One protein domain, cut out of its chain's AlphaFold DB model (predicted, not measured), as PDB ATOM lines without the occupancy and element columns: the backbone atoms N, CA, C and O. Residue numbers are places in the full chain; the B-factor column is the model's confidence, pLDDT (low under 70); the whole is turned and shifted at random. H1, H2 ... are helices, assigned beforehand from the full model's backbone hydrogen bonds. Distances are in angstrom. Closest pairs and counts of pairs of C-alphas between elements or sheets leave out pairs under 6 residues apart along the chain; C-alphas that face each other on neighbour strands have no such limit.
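Overview. This is residues 5 to 63 of the 111 residues of the protein "DNA replication protein DnaD" of Bacillus toyonensis (UniProt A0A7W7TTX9). A small body of two short helices, H1 and H2, packed on each other at a slant, with a long helical arm: H3 begins beside them, and its residues 47 to 61, with residues 62 and 63 after them, stick out and make most of the length. The printed part has 59 residues with three named helices, in the order H1, H2, H3, and no named strand; its class is all helix. The whole is loose, with a radius of gyration of the C-alphas of 13.3 A, and elongated, spanning 41 by 24 by 16 A.

Along the chain. H1 is residues 5 to 16, 16.4 A from first to last C-alpha, beginning at C-alpha 5 (58.930, 131.611, 125.041). H2 is residues 22 to 34, 18.4 A long, beginning at C-alpha 22 (74.093, 136.088, 129.928). H3 is residues 40 to 61, 33.0 A long, and ends at C-alpha 61 (61.320, 138.834, 162.644).

Arrangement. H1 and H2 touch, their closest C-alphas being those of Ala 10 and Ile 25, 5.9 A apart. H2 touches H1 with residues 24 to 29 alone. The two run opposite ways at a steep tilt of 52 degrees. H1 and H3 are close but not clearly touching, the closest C-alphas being those of Leu 6 and Leu 40, 6.9 A apart. They run the same way at a tilt of 36 degrees, only just steep. H2 and H3 are close but not clearly touching, the closest C-alphas being those of Trp 32 and Val 43, 8.0 A apart, and stand about perpendicular at 87 degrees. Each O i to N i+4 pair is within hydrogen-bond range in H1 and H2, and 17 of 18 are in H3.

Size, cuts and confidence. The C-alphas farthest apart are those of Glu 5 and Arg 63, at 41.9 A. Residues 47 to 63 stand free; without them the body of 42 residues spans 23 by 16 by 15 A. The printed part has no cut, and both links are tight, with 5 residues each. The mean pLDDT of the printed part is 88.4, and residues 57 to 63 are under 70.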
ATOM      1  N   GLU A   5      59.740 130.809 124.115       93.25
ATOM      2  CA  GLU A   5      58.930 131.611 125.041       93.25
ATOM      3  C   GLU A   5      59.524 131.674 126.459       93.25
ATOM      4  O   GLU A   5      59.578 132.743 127.068       93.25
ATOM      5  N   LEU A   6      60.015 130.546 126.987       92.56
ATOM      6  CA  LEU A   6      60.680 130.506 128.294       92.56
ATOM      7  C   LEU A   6      61.980 131.314 128.256       92.56
ATOM      8  O   LEU A   6      62.264 132.084 129.171       92.56
ATOM      9  N   ILE A   7      62.765 131.177 127.190       93.81
ATOM     10  CA  ILE A   7      64.030 131.905 127.051       93.81
ATOM     11  C   ILE A   7      63.770 133.415 126.990       93.81
ATOM     12  O   ILE A   7      64.413 134.167 127.725       93.81
ATOM     13  N   GLN A   8      62.795 133.855 126.193       95.75
ATOM     14  CA  GLN A   8      62.382 135.258 126.115       95.75
ATOM     15  C   GLN A   8      61.902 135.781 127.471       95.75
ATOM     16  O   GLN A   8      62.308 136.861 127.900       95.75
ATOM     17  N   HIS A   9      61.107 134.993 128.196       94.69
ATOM     18  CA  HIS A   9      60.638 135.382 129.521       94.69
ATOM     19  C   HIS A   9      61.789 135.518 130.533       94.69
ATOM     20  O   HIS A   9      61.822 136.474 131.307       94.69
ATOM     21  N   ALA A  10      62.781 134.621 130.493       94.06
ATOM     22  CA  ALA A  10      63.979 134.722 131.330       94.06
ATOM     23  C   ALA A  10      64.817 135.970 131.002       94.06
ATOM     24  O   ALA A  10      65.383 136.583 131.907       94.06
ATOM     25  N   ILE A  11      64.895 136.348 129.721       95.88
ATOM     26  CA  ILE A  11      65.572 137.574 129.281       95.88
ATOM     27  C   ILE A  11      64.838 138.802 129.813       95.88
ATOM     28  O   ILE A  11      65.474 139.633 130.455       95.88
ATOM     29  N   ASN A  12      63.520 138.893 129.613       95.56
ATOM     30  CA  ASN A  12      62.719 140.018 130.101       95.56
ATOM     31  C   ASN A  12      62.873 140.182 131.615       95.56
ATOM     32  O   ASN A  12      63.206 141.265 132.084       95.56
ATOM     33  N   LYS A  13      62.806 139.077 132.364       93.62
ATOM     34  CA  LYS A  13      63.042 139.082 133.812       93.62
ATOM     35  C   LYS A  13      64.434 139.592 134.195       93.62
ATOM     36  O   LYS A  13      64.584 140.334 135.160       93.62
ATOM     37  N   ALA A  14      65.467 139.216 133.443       95.31
ATOM     38  CA  ALA A  14      66.819 139.717 133.669       95.31
ATOM     39  C   ALA A  14      66.942 141.225 133.389       95.31
ATOM     40  O   ALA A  14      67.717 141.902 134.066       95.31
ATOM     41  N   VAL A  15      66.195 141.752 132.413       96.00
ATOM     42  CA  VAL A  15      66.120 143.195 132.136       96.00
ATOM     43  C   VAL A  15      65.373 143.923 133.253       96.00
ATOM     44  O   VAL A  15      65.886 144.923 133.751       96.00
ATOM     45  N   ASP A  16      64.233 143.394 133.701       94.38
ATOM     46  CA  ASP A  16      63.419 143.975 134.778       94.38
ATOM     47  C   ASP A  16      64.200 144.082 136.097       94.38
ATOM     48  O   ASP A  16      64.094 145.067 136.827       94.38
ATOM     49  N   GLU A  17      65.050 143.093 136.387       92.56
ATOM     50  CA  GLU A  17      65.940 143.091 137.553       92.56
ATOM     51  C   GLU A  17      67.243 143.891 137.336       92.56
ATOM     52  O   GLU A  17      68.151 143.854 138.171       92.56
ATOM     53  N   ASN A  18      67.348 144.627 136.222       93.50
ATOM     54  CA  ASN A  18      68.505 145.431 135.822       93.50
ATOM     55  C   ASN A  18      69.825 144.629 135.759       93.50
ATOM     56  O   ASN A  18      70.914 145.132 136.041       93.50
ATOM     57  N   ALA A  19      69.736 143.352 135.381       93.69
ATOM     58  CA  ALA A  19      70.861 142.432 135.260       93.69
ATOM     59  C   ALA A  19      70.888 141.719 133.888       93.69
ATOM     60  O   ALA A  19      70.895 140.483 133.850       93.69
ATOM     61  N   PRO A  20      70.995 142.450 132.753       90.81
ATOM     62  CA  PRO A  20      70.975 141.888 131.396       90.81
ATOM     63  C   PRO A  20      72.306 141.202 131.024       90.81
ATOM     64  O   PRO A  20      72.955 141.515 130.030       90.81
ATOM     65  N   ARG A  21      72.768 140.269 131.858       96.12
ATOM     66  CA  ARG A  21      74.000 139.498 131.659       96.12
ATOM     67  C   ARG A  21      73.638 138.063 131.317       96.12
ATOM     68  O   ARG A  21      72.831 137.446 132.008       96.12
ATOM     69  N   TRP A  22      74.325 137.480 130.335       94.75
ATOM     70  CA  TRP A  22      74.093 136.088 129.928       94.75
ATOM     71  C   TRP A  22      74.211 135.086 131.085       94.75
ATOM     72  O   TRP A  22      73.427 134.146 131.191       94.75
ATOM     73  N   ASN A  23      75.156 135.315 132.001       95.94
ATOM     74  CA  ASN A  23      75.324 134.471 133.184       95.94
ATOM     75  C   ASN A  23      74.094 134.493 134.102       95.94
ATOM     76  O   ASN A  23      73.774 133.469 134.700       95.94
ATOM     77  N   TYR A  24      73.399 135.631 134.188       95.44
ATOM     78  CA  TYR A  24      72.191 135.764 134.993       95.44
ATOM     79  C   TYR A  24      71.020 135.005 134.365       95.44
ATOM     80  O   TYR A  24      70.413 134.160 135.014       95.44
ATOM     81  N   ILE A  25      70.805 135.199 133.062       95.69
ATOM     82  CA  ILE A  25      69.791 134.469 132.286       95.69
ATOM     83  C   ILE A  25      70.022 132.954 132.392       95.69
ATOM     84  O   ILE A  25      69.103 132.189 132.678       95.69
ATOM     85  N   LYS A  26      71.275 132.502 132.250       95.69
ATOM     86  CA  LYS A  26      71.642 131.086 132.397       95.69
ATOM     87  C   LYS A  26      71.352 130.551 133.802       95.69
ATOM     88  O   LYS A  26      70.934 129.403 133.930       95.69
ATOM     89  N   ALA A  27      71.563 131.356 134.843       96.31
ATOM     90  CA  ALA A  27      71.237 130.976 136.215       96.31
ATOM     91  C   ALA A  27      69.722 130.821 136.419       96.31
ATOM     92  O   ALA A  27      69.299 129.827 137.008       96.31
ATOM     93  N   ILE A  28      68.911 131.735 135.868       94.19
ATOM     94  CA  ILE A  28      67.441 131.634 135.874       94.19
ATOM     95  C   ILE A  28      66.998 130.342 135.180       94.19
ATOM     96  O   ILE A  28      66.266 129.545 135.766       94.19
ATOM     97  N   LEU A  29      67.508 130.080 133.973       94.31
ATOM     98  CA  LEU A  29      67.184 128.867 133.218       94.31
ATOM     99  C   LEU A  29      67.619 127.591 133.952       94.31
ATOM    100  O   LEU A  29      66.908 126.588 133.921       94.31
ATOM    101  N   ARG A  30      68.769 127.609 134.643       95.38
ATOM    102  CA  ARG A  30      69.215 126.471 135.459       95.38
ATOM    103  C   ARG A  30      68.256 126.215 136.619       95.38
ATOM    104  O   ARG A  30      67.856 125.073 136.813       95.38
ATOM    105  N   ASN A  31      67.845 127.264 137.325       93.94
ATOM    106  CA  ASN A  31      66.869 127.160 138.406       93.94
ATOM    107  C   ASN A  31      65.527 126.602 137.899       93.94
ATOM    108  O   ASN A  31      64.969 125.685 138.491       93.94
ATOM    109  N   TRP A  32      65.034 127.074 136.754       93.69
ATOM    110  CA  TRP A  32      63.814 126.531 136.144       93.69
ATOM    111  C   TRP A  32      63.949 125.072 135.712       93.69
ATOM    112  O   TRP A  32      62.986 124.317 135.824       93.69
ATOM    113  N   LYS A  33      65.144 124.647 135.280       93.75
ATOM    114  CA  LYS A  33      65.437 123.231 135.020       93.75
ATOM    115  C   LYS A  33      65.312 122.388 136.287       93.75
ATOM    116  O   LYS A  33      64.731 121.312 136.238       93.75
ATOM    117  N   GLU A  34      65.881 122.870 137.391       93.31
ATOM    118  CA  GLU A  34      65.861 122.197 138.697       93.31
ATOM    119  C   GLU A  34      64.437 122.115 139.272       93.31
ATOM    120  O   GLU A  34      64.107 121.152 139.954       93.31
ATOM    121  N   GLN A  35      63.584 123.096 138.967       91.19
ATOM    122  CA  GLN A  35      62.174 123.141 139.371       91.19
ATOM    123  C   GLN A  35      61.215 122.491 138.352       91.19
ATOM    124  O   GLN A  35      60.002 122.613 138.502       91.19
ATOM    125  N   GLU A  36      61.745 121.835 137.313       92.31
ATOM    126  CA  GLU A  36      60.986 121.147 136.255       92.31
ATOM    127  C   GLU A  36      59.897 121.998 135.568       92.31
ATOM    128  O   GLU A  36      58.847 121.497 135.165       92.31
ATOM    129  N   VAL A  37      60.163 123.293 135.389       91.00
ATOM    130  CA  VAL A  37      59.243 124.246 134.750       91.00
ATOM    131  C   VAL A  37      59.100 123.925 133.262       91.00
ATOM    132  O   VAL A  37      60.096 123.892 132.533       91.00
ATOM    133  N   LYS A  38      57.863 123.723 132.795       89.12
ATOM    134  CA  LYS A  38      57.569 123.414 131.381       89.12
ATOM    135  C   LYS A  38      56.724 124.485 130.704       89.12
ATOM    136  O   LYS A  38      56.817 124.641 129.491       89.12
ATOM    137  N   THR A  39      55.923 125.220 131.470       92.06
ATOM    138  CA  THR A  39      54.982 126.219 130.952       92.06
ATOM    139  C   THR A  39      55.180 127.583 131.609       92.06
ATOM    140  O   THR A  39      55.712 127.689 132.713       92.06
ATOM    141  N   LEU A  40      54.700 128.649 130.959       89.62
ATOM    142  CA  LEU A  40      54.667 129.991 131.559       89.62
ATOM    143  C   LEU A  40      53.789 130.044 132.820       89.62
ATOM    144  O   LEU A  40      54.054 130.824 133.733       89.62
ATOM    145  N   VAL A  41      52.776 129.178 132.905       92.56
ATOM    146  CA  VAL A  41      51.928 129.044 134.098       92.56
ATOM    147  C   VAL A  41      52.757 128.576 135.296       92.56
ATOM    148  O   VAL A  41      52.635 129.139 136.384       92.56
ATOM    149  N   ASP A  42      53.653 127.607 135.093       92.50
ATOM    150  CA  ASP A  42      54.550 127.116 136.145       92.50
ATOM    151  C   ASP A  42      55.488 128.222 136.649       92.50
ATOM    152  O   ASP A  42      55.734 128.326 137.854       92.50
ATOM    153  N   VAL A  43      55.965 129.092 135.747       93.00
ATOM    154  CA  VAL A  43      56.786 130.259 136.112       93.00
ATOM    155  C   VAL A  43      56.004 131.215 137.012       93.00
ATOM    156  O   VAL A  43      56.501 131.603 138.068       93.00
ATOM    157  N   ALA A  44      54.761 131.541 136.651       92.88
ATOM    158  CA  ALA A  44      53.915 132.421 137.456       92.88
ATOM    159  C   ALA A  44      53.634 131.840 138.855       92.88
ATOM    160  O   ALA A  44      53.632 132.564 139.856       92.88
ATOM    161  N   ILE A  45      53.436 130.521 138.953       93.75
ATOM    162  CA  ILE A  45      53.278 129.828 140.241       93.75
ATOM    163  C   ILE A  45      54.564 129.930 141.070       93.75
ATOM    164  O   ILE A  45      54.494 130.195 142.275       93.75
ATOM    165  N   LEU A  46      55.731 129.735 140.450       92.56
ATOM    166  CA  LEU A  46      57.032 129.876 141.107       92.56
ATOM    167  C   LEU A  46      57.254 131.288 141.644       92.56
ATOM    168  O   LEU A  46      57.646 131.442 142.802       92.56
ATOM    169  N   ASP A  47      56.950 132.302 140.842       91.00
ATOM    170  CA  ASP A  47      57.126 133.698 141.236       91.00
ATOM    171  C   ASP A  47      56.197 134.065 142.391       91.00
ATOM    172  O   ASP A  47      56.644 134.612 143.405       91.00
ATOM    173  N   ARG A  48      54.941 133.612 142.347       92.75
ATOM    174  CA  ARG A  48      54.011 133.767 143.472       92.75
ATOM    175  C   ARG A  48      54.523 133.091 144.748       92.75
ATOM    176  O   ARG A  48      54.435 133.668 145.834       92.75
ATOM    177  N   ARG A  49      55.071 131.873 144.645       91.94
ATOM    178  CA  ARG A  49      55.681 131.163 145.787       91.94
ATOM    179  C   ARG A  49      56.878 131.937 146.343       91.94
ATOM    180  O   ARG A  49      57.012 132.059 147.564       91.94
ATOM    181  N   PHE A  50      57.717 132.489 145.470       89.19
ATOM    182  CA  PHE A  50      58.872 133.291 145.858       89.19
ATOM    183  C   PHE A  50      58.450 134.557 146.614       89.19
ATOM    184  O   PHE A  50      58.943 134.800 147.720       89.19
ATOM    185  N   GLU A  51      57.468 135.301 146.106       90.06
ATOM    186  CA  GLU A  51      56.916 136.487 146.771       90.06
ATOM    187  C   GLU A  51      56.318 136.176 148.147       90.06
ATOM    188  O   GLU A  51      56.596 136.875 149.128       90.06
ATOM    189  N   MET A  52      55.527 135.104 148.254       88.12
ATOM    190  CA  MET A  52      54.965 134.659 149.533       88.12
ATOM    191  C   MET A  52      56.069 134.314 150.538       88.12
ATOM    192  O   MET A  52      55.996 134.701 151.709       88.12
ATOM    193  N   SER A  53      57.127 133.635 150.083       85.56
ATOM    194  CA  SER A  53      58.275 133.296 150.930       85.56
ATOM    195  C   SER A  53      59.015 134.545 151.423       85.56
ATOM    196  O   SER A  53      59.424 134.605 152.586       85.56
ATOM    197  N   LYS A  54      59.124 135.575 150.573       84.31
ATOM    198  CA  LYS A  54      59.746 136.859 150.902       84.31
ATOM    199  C   LYS A  54      58.941 137.580 151.987       84.31
ATOM    200  O   LYS A  54      59.512 137.951 153.010       84.31
ATOM    201  N   LYS A  55      57.612 137.661 151.849       78.38
ATOM    202  CA  LYS A  55      56.709 138.256 152.860       78.38
ATOM    203  C   LYS A  55      56.773 137.539 154.214       78.38
ATOM    204  O   LYS A  55      56.801 138.189 155.258       78.38
ATOM    205  N   LYS A  56      56.870 136.202 154.222       72.25
ATOM    206  CA  LYS A  56      56.995 135.414 155.463       72.25
ATOM    207  C   LYS A  56      58.269 135.742 156.249       72.25
ATOM    208  O   LYS A  56      58.232 135.726 157.478       72.25
ATOM    209  N   LYS A  57      59.380 136.054 155.569       67.06
ATOM    210  CA  LYS A  57      60.645 136.429 156.225       67.06
ATOM    211  C   LYS A  57      60.530 137.764 156.965       67.06
ATOM    212  O   LYS A  57      60.960 137.840 158.112       67.06
ATOM    213  N   TYR A  58      59.884 138.767 156.370       62.69
ATOM    214  CA  TYR A  58      59.669 140.065 157.024       62.69
ATOM    215  C   TYR A  58      58.717 139.961 158.225       62.69
ATOM    216  O   TYR A  58      59.027 140.461 159.303       62.69
ATOM    217  N   ASN A  59      57.623 139.204 158.100       62.59
ATOM    218  CA  ASN A  59      56.646 139.033 159.189       62.59
ATOM    219  C   ASN A  59      57.109 138.061 160.299       62.59
ATOM    220  O   ASN A  59      56.437 137.906 161.322       62.59
ATOM    221  N   GLY A  60      58.225 137.352 160.106       57.00
ATOM    222  CA  GLY A  60      58.779 136.398 161.074       57.00
ATOM    223  C   GLY A  60      59.720 137.025 162.105       57.00
ATOM    224  O   GLY A  60      59.868 136.483 163.200       57.00
ATOM    225  N   ILE A  61      60.323 138.172 161.787       57.25
ATOM    226  CA  ILE A  61      61.320 138.834 162.644       57.25
ATOM    227  C   ILE A  61      60.670 139.493 163.873       57.25
ATOM    228  O   ILE A  61      61.273 139.497 164.941       57.25
ATOM    229  N   GLY A  62      59.416 139.949 163.773       55.34
ATOM    230  CA  GLY A  62      58.690 140.555 164.898       55.34
ATOM    231  C   GLY A  62      58.156 139.559 165.939       55.34
ATOM    232  O   GLY A  62      58.031 139.899 167.109       55.34
ATOM    233  N   ARG A  63      57.886 138.302 165.560       54.91
ATOM    234  CA  ARG A  63      57.262 137.317 166.471       54.91
ATOM    235  C   ARG A  63      58.241 136.603 167.400       54.91
ATOM    236  O   ARG A  63      57.822 136.030 168.398       54.91
TER     237      ARG A  63